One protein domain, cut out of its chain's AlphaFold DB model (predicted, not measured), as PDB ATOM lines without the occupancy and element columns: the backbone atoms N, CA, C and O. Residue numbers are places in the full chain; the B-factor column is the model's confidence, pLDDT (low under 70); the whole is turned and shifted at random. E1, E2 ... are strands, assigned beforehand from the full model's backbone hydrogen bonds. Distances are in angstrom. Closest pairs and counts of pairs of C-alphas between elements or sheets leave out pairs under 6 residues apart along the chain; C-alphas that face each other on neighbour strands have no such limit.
ATOM      1  N   THR A   2      32.521  36.628   9.478       49.41
ATOM      2  CA  THR A   2      32.910  35.312   8.965       49.41
ATOM      3  C   THR A   2      31.624  34.542   8.693       49.41
ATOM      4  O   THR A   2      30.781  34.416   9.579       49.41
ATOM      5  N   THR A   3      31.426  34.134   7.443       61.28
ATOM      6  CA  THR A   3      30.274  33.320   7.043       61.28
ATOM      7  C   THR A   3      30.736  31.870   7.025       61.28
ATOM      8  O   THR A   3      31.526  31.510   6.151       61.28
ATOM      9  N   ASP A   4      30.266  31.056   7.972       65.44
ATOM     10  CA  ASP A   4      30.497  29.609   7.953       65.44
ATOM     11  C   ASP A   4      29.824  29.030   6.706       65.44
ATOM     12  O   ASP A   4      28.595  29.020   6.579       65.44
ATOM     13  N   LEU A   5      30.632  28.595   5.739       77.50
ATOM     14  CA  LEU A   5      30.131  28.165   4.442       77.50
ATOM     15  C   LEU A   5      29.945  26.644   4.428       77.50
ATOM     16  O   LEU A   5      30.912  25.884   4.413       77.50
ATOM     17  N   ASN A   6      28.685  26.205   4.395       87.50
ATOM     18  CA  ASN A   6      28.303  24.817   4.138       87.50
ATOM     19  C   ASN A   6      27.482  24.747   2.846       87.50
ATOM     20  O   ASN A   6      26.289  25.051   2.842       87.50
ATOM     21  N   ALA A   7      28.128  24.383   1.742       87.62
ATOM     22  CA  ALA A   7      27.525  24.446   0.418       87.62
ATOM     23  C   ALA A   7      28.037  23.341  -0.505       87.62
ATOM     24  O   ALA A   7      29.214  22.991  -0.472       87.62
ATOM     25  N   ASP A   8      27.152  22.861  -1.374       90.19
ATOM     26  CA  ASP A   8      27.498  22.005  -2.504       90.19
ATOM     27  C   ASP A   8      27.224  22.800  -3.783       90.19
ATOM     28  O   ASP A   8      26.078  23.156  -4.066       90.19
ATOM     29  N   ILE A   9      28.290  23.138  -4.509       85.12
ATOM     30  CA  ILE A   9      28.255  24.018  -5.679       85.12
ATOM     31  C   ILE A   9      28.458  23.178  -6.938       85.12
ATOM     32  O   ILE A   9      29.541  22.626  -7.153       85.12
ATOM     33  N   ASP A  10      27.435  23.097  -7.787       81.94
ATOM     34  CA  ASP A  10      27.539  22.466  -9.100       81.94
ATOM     35  C   ASP A  10      28.450  23.309 -10.010       81.94
ATOM     36  O   ASP A  10      28.161  24.470 -10.313       81.94
ATOM     37  N   LEU A  11      29.574  22.734 -10.440       73.19
ATOM     38  CA  LEU A  11      30.526  23.348 -11.374       73.19
ATOM     39  C   LEU A  11      30.298  22.912 -12.833       73.19
ATOM     40  O   LEU A  11      31.063  23.312 -13.716       73.19
ATOM     41  N   GLY A  12      29.266  22.107 -13.084       68.56
ATOM     42  CA  GLY A  12      28.910  21.517 -14.365       68.56
ATOM     43  C   GLY A  12      29.592  20.169 -14.620       68.56
ATOM     44  O   GLY A  12      30.599  19.814 -14.006       68.56
ATOM     45  N   ASN A  13      29.059  19.407 -15.583       68.06
ATOM     46  CA  ASN A  13      29.627  18.133 -16.053       68.06
ATOM     47  C   ASN A  13      29.857  17.081 -14.945       68.06
ATOM     48  O   ASN A  13      30.836  16.337 -14.986       68.06
ATOM     49  N   GLY A  14      28.974  17.034 -13.943       68.94
ATOM     50  CA  GLY A  14      29.073  16.095 -12.820       68.94
ATOM     51  C   GLY A  14      30.158  16.441 -11.794       68.94
ATOM     52  O   GLY A  14      30.452  15.621 -10.926       68.94
ATOM     53  N   LEU A  15      30.767  17.631 -11.880       71.75
ATOM     54  CA  LEU A  15      31.693  18.138 -10.871       71.75
ATOM     55  C   LEU A  15      30.935  18.959  -9.832       71.75
ATOM     56  O   LEU A  15      30.330  19.976 -10.158       71.75
ATOM     57  N   VAL A  16      31.042  18.549  -8.572       81.56
ATOM     58  CA  VAL A  16      30.501  19.283  -7.426       81.56
ATOM     59  C   VAL A  16      31.657  19.696  -6.528       81.56
ATOM     60  O   VAL A  16      32.529  18.884  -6.207       81.56
ATOM     61  N   LEU A  17      31.673  20.973  -6.161       83.25
ATOM     62  CA  LEU A  17      32.549  21.521  -5.140       83.25
ATOM     63  C   LEU A  17      31.806  21.501  -3.804       83.25
ATOM     64  O   LEU A  17      30.855  22.253  -3.612       83.25
ATOM     65  N   GLU A  18      32.261  20.654  -2.891       86.38
ATOM     66  CA  GLU A  18      31.723  20.549  -1.538       86.38
ATOM     67  C   GLU A  18      32.565  21.449  -0.623       86.38
ATOM     68  O   GLU A  18      33.762  21.217  -0.435       86.38
ATOM     69  N   LEU A  19      31.952  22.490  -0.068       87.75
ATOM     70  CA  LEU A  19      32.535  23.408   0.910       87.75
ATOM     71  C   LEU A  19      31.894  23.070   2.255       87.75
ATOM     72  O   LEU A  19      30.717  23.357   2.456       87.75
ATOM     73  N   LYS A  20      32.625  22.389   3.142       91.38
ATOM     74  CA  LYS A  20      32.127  21.945   4.454       91.38
ATOM     75  C   LYS A  20      32.991  22.552   5.565       91.38
ATOM     76  O   LYS A  20      34.166  22.803   5.319       91.38
ATOM     77  N   PRO A  21      32.489  22.686   6.808       88.94
ATOM     78  CA  PRO A  21      33.261  23.286   7.903       88.94
ATOM     79  C   PRO A  21      34.646  22.657   8.140       88.94
ATOM     80  O   PRO A  21      35.564  23.344   8.567       88.94
ATOM     81  N   GLY A  22      34.813  21.361   7.851       85.62
ATOM     82  CA  GLY A  22      36.084  20.644   8.026       85.62
ATOM     83  C   GLY A  22      36.992  20.581   6.792       85.62
ATOM     84  O   GLY A  22      38.066  19.983   6.866       85.62
ATOM     85  N   GLY A  23      36.573  21.115   5.644       86.62
ATOM     86  CA  GLY A  23      37.404  21.130   4.444       86.62
ATOM     87  C   GLY A  23      36.626  21.206   3.139       86.62
ATOM     88  O   GLY A  23      35.396  21.236   3.098       86.62
ATOM     89  N   VAL A  24      37.386  21.199   2.049       82.88
ATOM     90  CA  VAL A  24      36.880  21.357   0.687       82.88
ATOM     91  C   VAL A  24      37.145  20.104  -0.124       82.88
ATOM     92  O   VAL A  24      38.258  19.577  -0.113       82.88
ATOM     93  N   LYS A  25      36.143  19.647  -0.872       78.94
ATOM     94  CA  LYS A  25      36.253  18.493  -1.764       78.94
ATOM     95  C   LYS A  25      35.822  18.851  -3.181       78.94
ATOM     96  O   LYS A  25      34.831  19.538  -3.389       78.94
ATOM     97  N   LEU A  26      36.571  18.356  -4.159       74.62
ATOM     98  CA  LEU A  26      36.234  18.431  -5.576       74.62
ATOM     99  C   LEU A  26      36.574  17.092  -6.233       74.62
ATOM    100  O   LEU A  26      37.745  16.764  -6.452       74.62
ATOM    101  N   GLY A  27      35.547  16.300  -6.540       71.38
ATOM    102  CA  GLY A  27      35.731  14.930  -7.020       71.38
ATOM    103  C   GLY A  27      36.508  14.084  -6.005       71.38
ATOM    104  O   GLY A  27      36.091  13.945  -4.857       71.38
ATOM    105  N   SER A  28      37.647  13.523  -6.416       63.97
ATOM    106  CA  SER A  28      38.542  12.761  -5.531       63.97
ATOM    107  C   SER A  28      39.555  13.621  -4.762       63.97
ATOM    108  O   SER A  28      40.277  13.094  -3.920       63.97
ATOM    109  N   SER A  29      39.644  14.922  -5.053       65.81
ATOM    110  CA  SER A  29      40.577  15.831  -4.378       65.81
ATOM    111  C   SER A  29      39.939  16.397  -3.117       65.81
ATOM    112  O   SER A  29      38.814  16.887  -3.174       65.81
ATOM    113  N   TYR A  30      40.658  16.360  -1.998       77.88
ATOM    114  CA  TYR A  30      40.202  16.888  -0.715       77.88
ATOM    115  C   TYR A  30      41.304  17.716  -0.052       77.88
ATOM    116  O   TYR A  30      42.471  17.324  -0.057       77.88
ATOM    117  N   VAL A  31      40.920  18.855   0.519       78.25
ATOM    118  CA  VAL A  31      41.781  19.750   1.291       78.25
ATOM    119  C   VAL A  31      41.141  19.931   2.662       78.25
ATOM    120  O   VAL A  31      40.057  20.500   2.767       78.25
ATOM    121  N   ALA A  32      41.801  19.433   3.706       85.25
ATOM    122  CA  ALA A  32      41.342  19.587   5.084       85.25
ATOM    123  C   ALA A  32      41.637  20.997   5.615       85.25
ATOM    124  O   ALA A  32      42.689  21.566   5.315       85.25
ATOM    125  N   GLY A  33      40.738  21.524   6.443       87.38
ATOM    126  CA  GLY A  33      40.896  22.815   7.111       87.38
ATOM    127  C   GLY A  33      39.566  23.537   7.292       87.38
ATOM    128  O   GLY A  33      38.602  23.249   6.590       87.38
ATOM    129  N   GLU A  34      39.527  24.480   8.229       91.12
ATOM    130  CA  GLU A  34      38.366  25.350   8.433       91.12
ATOM    131  C   GLU A  34      38.076  26.159   7.164       91.12
ATOM    132  O   GLU A  34      38.997  26.745   6.590       91.12
ATOM    133  N   VAL A  35      36.819  26.151   6.716       88.56
ATOM    134  CA  VAL A  35      36.380  26.857   5.507       88.56
ATOM    135  C   VAL A  35      35.691  28.157   5.888       88.56
ATOM    136  O   VAL A  35      34.615  28.143   6.477       88.56
ATOM    137  N   GLU A  36      36.282  29.278   5.487       90.44
ATOM    138  CA  GLU A  36      35.756  30.621   5.746       90.44
ATOM    139  C   GLU A  36      35.732  31.458   4.459       90.44
ATOM    140  O   GLU A  36      36.512  31.228   3.534       90.44
ATOM    141  N   VAL A  37      34.843  32.451   4.388       84.94
ATOM    142  CA  VAL A  37      34.914  33.510   3.369       84.94
ATOM    143  C   VAL A  37      35.336  34.807   4.032       84.94
ATOM    144  O   VAL A  37      34.670  35.268   4.962       84.94
ATOM    145  N   LYS A  38      36.441  35.386   3.556       84.50
ATOM    146  CA  LYS A  38      37.027  36.595   4.132       84.50
ATOM    147  C   LYS A  38      37.807  37.388   3.092       84.50
ATOM    148  O   LYS A  38      38.596  36.827   2.337       84.50
ATOM    149  N   GLY A  39      37.608  38.703   3.074       79.06
ATOM    150  CA  GLY A  39      38.257  39.597   2.113       79.06
ATOM    151  C   GLY A  39      37.863  39.312   0.661       79.06
ATOM    152  O   GLY A  39      38.636  39.608  -0.244       79.06
ATOM    153  N   GLY A  40      36.691  38.712   0.430       77.44
ATOM    154  CA  GLY A  40      36.269  38.274  -0.902       77.44
ATOM    155  C   GLY A  40      36.973  37.013  -1.413       77.44
ATOM    156  O   GLY A  40      36.869  36.691  -2.597       77.44
ATOM    157  N   GLU A  41      37.655  36.268  -0.544       80.75
ATOM    158  CA  GLU A  41      38.274  34.985  -0.869       80.75
ATOM    159  C   GLU A  41      37.652  33.853  -0.053       80.75
ATOM    160  O   GLU A  41      37.173  34.060   1.057       80.75
ATOM    161  N   VAL A  42      37.654  32.643  -0.617       79.06
ATOM    162  CA  VAL A  42      37.362  31.423   0.148       79.06
ATOM    163  C   VAL A  42      38.689  30.939   0.704       79.06
ATOM    164  O   VAL A  42      39.609  30.708  -0.078       79.06
ATOM    165  N   LEU A  43      38.799  30.785   2.016       83.12
ATOM    166  CA  LEU A  43      39.996  30.302   2.689       83.12
ATOM    167  C   LEU A  43      39.751  28.890   3.233       83.12
ATOM    168  O   LEU A  43      38.648  28.570   3.670       83.12
ATOM    169  N   VAL A  44      40.788  28.053   3.207       82.69
ATOM    170  CA  VAL A  44      40.802  26.716   3.814       82.69
ATOM    171  C   VAL A  44      42.009  26.628   4.736       82.69
ATOM    172  O   VAL A  44      43.150  26.719   4.277       82.69
ATOM    173  N   GLY A  45      41.771  26.519   6.045       85.88
ATOM    174  CA  GLY A  45      42.832  26.597   7.054       85.88
ATOM    175  C   GLY A  45      43.625  27.910   6.973       85.88
ATOM    176  O   GLY A  45      44.855  27.895   7.060       85.88
ATOM    177  N   GLY A  46      42.937  29.026   6.709       82.94
ATOM    178  CA  GLY A  46      43.525  30.364   6.571       82.94
ATOM    179  C   GLY A  46      44.276  30.627   5.257       82.94
ATOM    180  O   GLY A  46      44.931  31.662   5.131       82.94
ATOM    181  N   ARG A  47      44.223  29.715   4.277       78.81
ATOM    182  CA  ARG A  47      44.886  29.875   2.968       78.81
ATOM    183  C   ARG A  47      43.871  30.028   1.837       78.81
ATOM    184  O   ARG A  47      42.923  29.246   1.810       78.81
ATOM    185  N   PRO A  48      44.082  30.941   0.872       76.56
ATOM    186  CA  PRO A  48      43.175  31.101  -0.260       76.56
ATOM    187  C   PRO A  48      43.001  29.816  -1.069       76.56
ATOM    188  O   PRO A  48      43.970  29.163  -1.471       76.56
ATOM    189  N   LEU A  49      41.746  29.464  -1.332       67.75
ATOM    190  CA  LEU A  49      41.367  28.373  -2.211       67.75
ATOM    191  C   LEU A  49      41.484  28.835  -3.664       67.75
ATOM    192  O   LEU A  49      40.607  29.510  -4.209       67.75
ATOM    193  N   GLU A  50      42.572  28.437  -4.315       61.44
ATOM    194  CA  GLU A  50      42.780  28.723  -5.728       61.44
ATOM    195  C   GLU A  50      42.131  27.666  -6.627       61.44
ATOM    196  O   GLU A  50      42.548  26.506  -6.688       61.44
ATOM    197  N   PHE A  51      41.159  28.093  -7.428       51.22
ATOM    198  CA  PHE A  51      40.608  27.277  -8.506       51.22
ATOM    199  C   PHE A  51      41.509  27.370  -9.736       51.22
ATOM    200  O   PHE A  51      41.297  28.197 -10.623       51.22
ATOM    201  N   ARG A  52      42.543  26.527  -9.798       45.56
ATOM    202  CA  ARG A  52      43.385  26.423 -10.997       45.56
ATOM    203  C   ARG A  52      42.744  25.490 -12.014       45.56
ATOM    204  O   ARG A  52      42.348  24.367 -11.701       45.56
ATOM    205  N   GLU A  53      42.678  25.930 -13.266       39.84
ATOM    206  CA  GLU A  53      42.318  25.043 -14.363       39.84
ATOM    207  C   GLU A  53      43.426  23.994 -14.547       39.84
ATOM    208  O   GLU A  53      44.480  24.266 -15.116       39.84
ATOM    209  N   ALA A  54      43.205  22.775 -14.048       35.53
ATOM    210  CA  ALA A  54      44.081  21.652 -14.354       35.53
ATOM    211  C   ALA A  54      43.881  21.240 -15.822       35.53
ATOM    212  O   ALA A  54      43.003  20.435 -16.143       35.53
ATOM    213  N   VAL A  55      44.681  21.806 -16.725       36.75
ATOM    214  CA  VAL A  55      44.784  21.330 -18.107       36.75
ATOM    215  C   VAL A  55      45.640  20.059 -18.093       36.75
ATOM    216  O   VAL A  55      46.866  20.114 -18.160       36.75
ATOM    217  N   LYS A  56      45.009  18.884 -17.973       35.28
ATOM    218  CA  LYS A  56      45.684  17.599 -18.223       35.28
ATOM    219  C   LYS A  56      45.899  17.462 -19.742       35.28
ATOM    220  O   LYS A  56      45.096  16.840 -20.424       35.28
ATOM    221  N   CYS A  57      46.953  18.078 -20.284       39.22
ATOM    222  CA  CYS A  57      47.405  17.821 -21.656       39.22
ATOM    223  C   CYS A  57      48.424  16.675 -21.661       39.22
ATOM    224  O   CYS A  57      49.507  16.853 -21.103       39.22
ATOM    225  N   PRO A  58      48.142  15.526 -22.302       35.22
ATOM    226  CA  PRO A  58      49.112  14.437 -22.393       35.22
ATOM    227  C   PRO A  58      50.253  14.693 -23.397       35.22
ATOM    228  O   PRO A  58      51.208  13.927 -23.402       35.22
TER     229      PRO A  58
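This is residues 2 to 58 of the 333 residues of an uncharacterized protein of Thermoproteus sp. AZ2 (UniProt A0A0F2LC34). A sheet of four strands, E1 to E4, makes a slab, and the hairpin of E5 and E6 is set at one end of it, turned sharply away, making a corner with the slab. The last residues, 51 to 58, stick out as a free tail; without them the body spans 30 by 18 by 18 A. The printed part has 57 residues with no named helix and six named strands, E1 to E6 in chain order; the larger sheet has the order E1, E2, E3, E4 and the smaller one E5, E6, both antiparallel. The class is all strand, with 28 of the 57 residues, under half, in named elements. The whole is only just compact, close to loose, with a radius of gyration of the C-alphas of 11.9 A, and spans 40 by 19 by 19 A.

E1, residues 7 to 12, and E2, residues 15 to 20, are a hairpin, antiparallel at 165 degrees, with N 9 and O 17 at 2.9 A, within hydrogen-bond range. E3, residues 23 to 26, is antiparallel to E2 at 176 degrees, with N 18 and O 25 at 2.8 A. E4, residues 29 to 32, is antiparallel to E3 at 174 degrees, with N 31 and O 24 at 2.8 A. These four are a meander, each strand the antiparallel neighbour of the one before; E1 and E4 are edge strands, and are apart. E4 runs on into E5, residues 35 to 38, across a break of 2 residues, at 77 degrees. E5 and E6, residues 41 to 44, are a hairpin, antiparallel at 151 degrees, with N 43 and O 36 at 2.8 A. Between the sheets, the closest C-alphas of E3 and E5 are those of Gly 23 and Val 35, 5.9 A apart. Short antiparallel pairings join residues 3 to 4 with 36 to 37 of E5, and 43 to 44 of E6 with 47 to 48.

E1 begins at C-alpha 7 (27.525, 24.446, 0.418) and is 15.1 A long; E2 is 15.8 A. E3 is 10.4 A, E4 10.2 A and E5 9.9 A, the last beginning at C-alpha 35 (36.380, 26.857, 5.507). E6 is 9.8 A and ends at C-alpha 44 (40.802, 26.716, 3.814).

The C-alphas of Thr 2 and Pro 58 are the two farthest apart, at 41.0 A. Without residues 51 to 58, which stand free, the body spans 30 by 18 by 18 A. Residues 45 to 58 hold no named element. The five links between named strands are tight, and the printed part has no cut. The mean pLDDT of the printed part is 73.5; it is under 70 at residues 2 to 4, 12 to 14, 28 to 29 and 49 to 58 of this model.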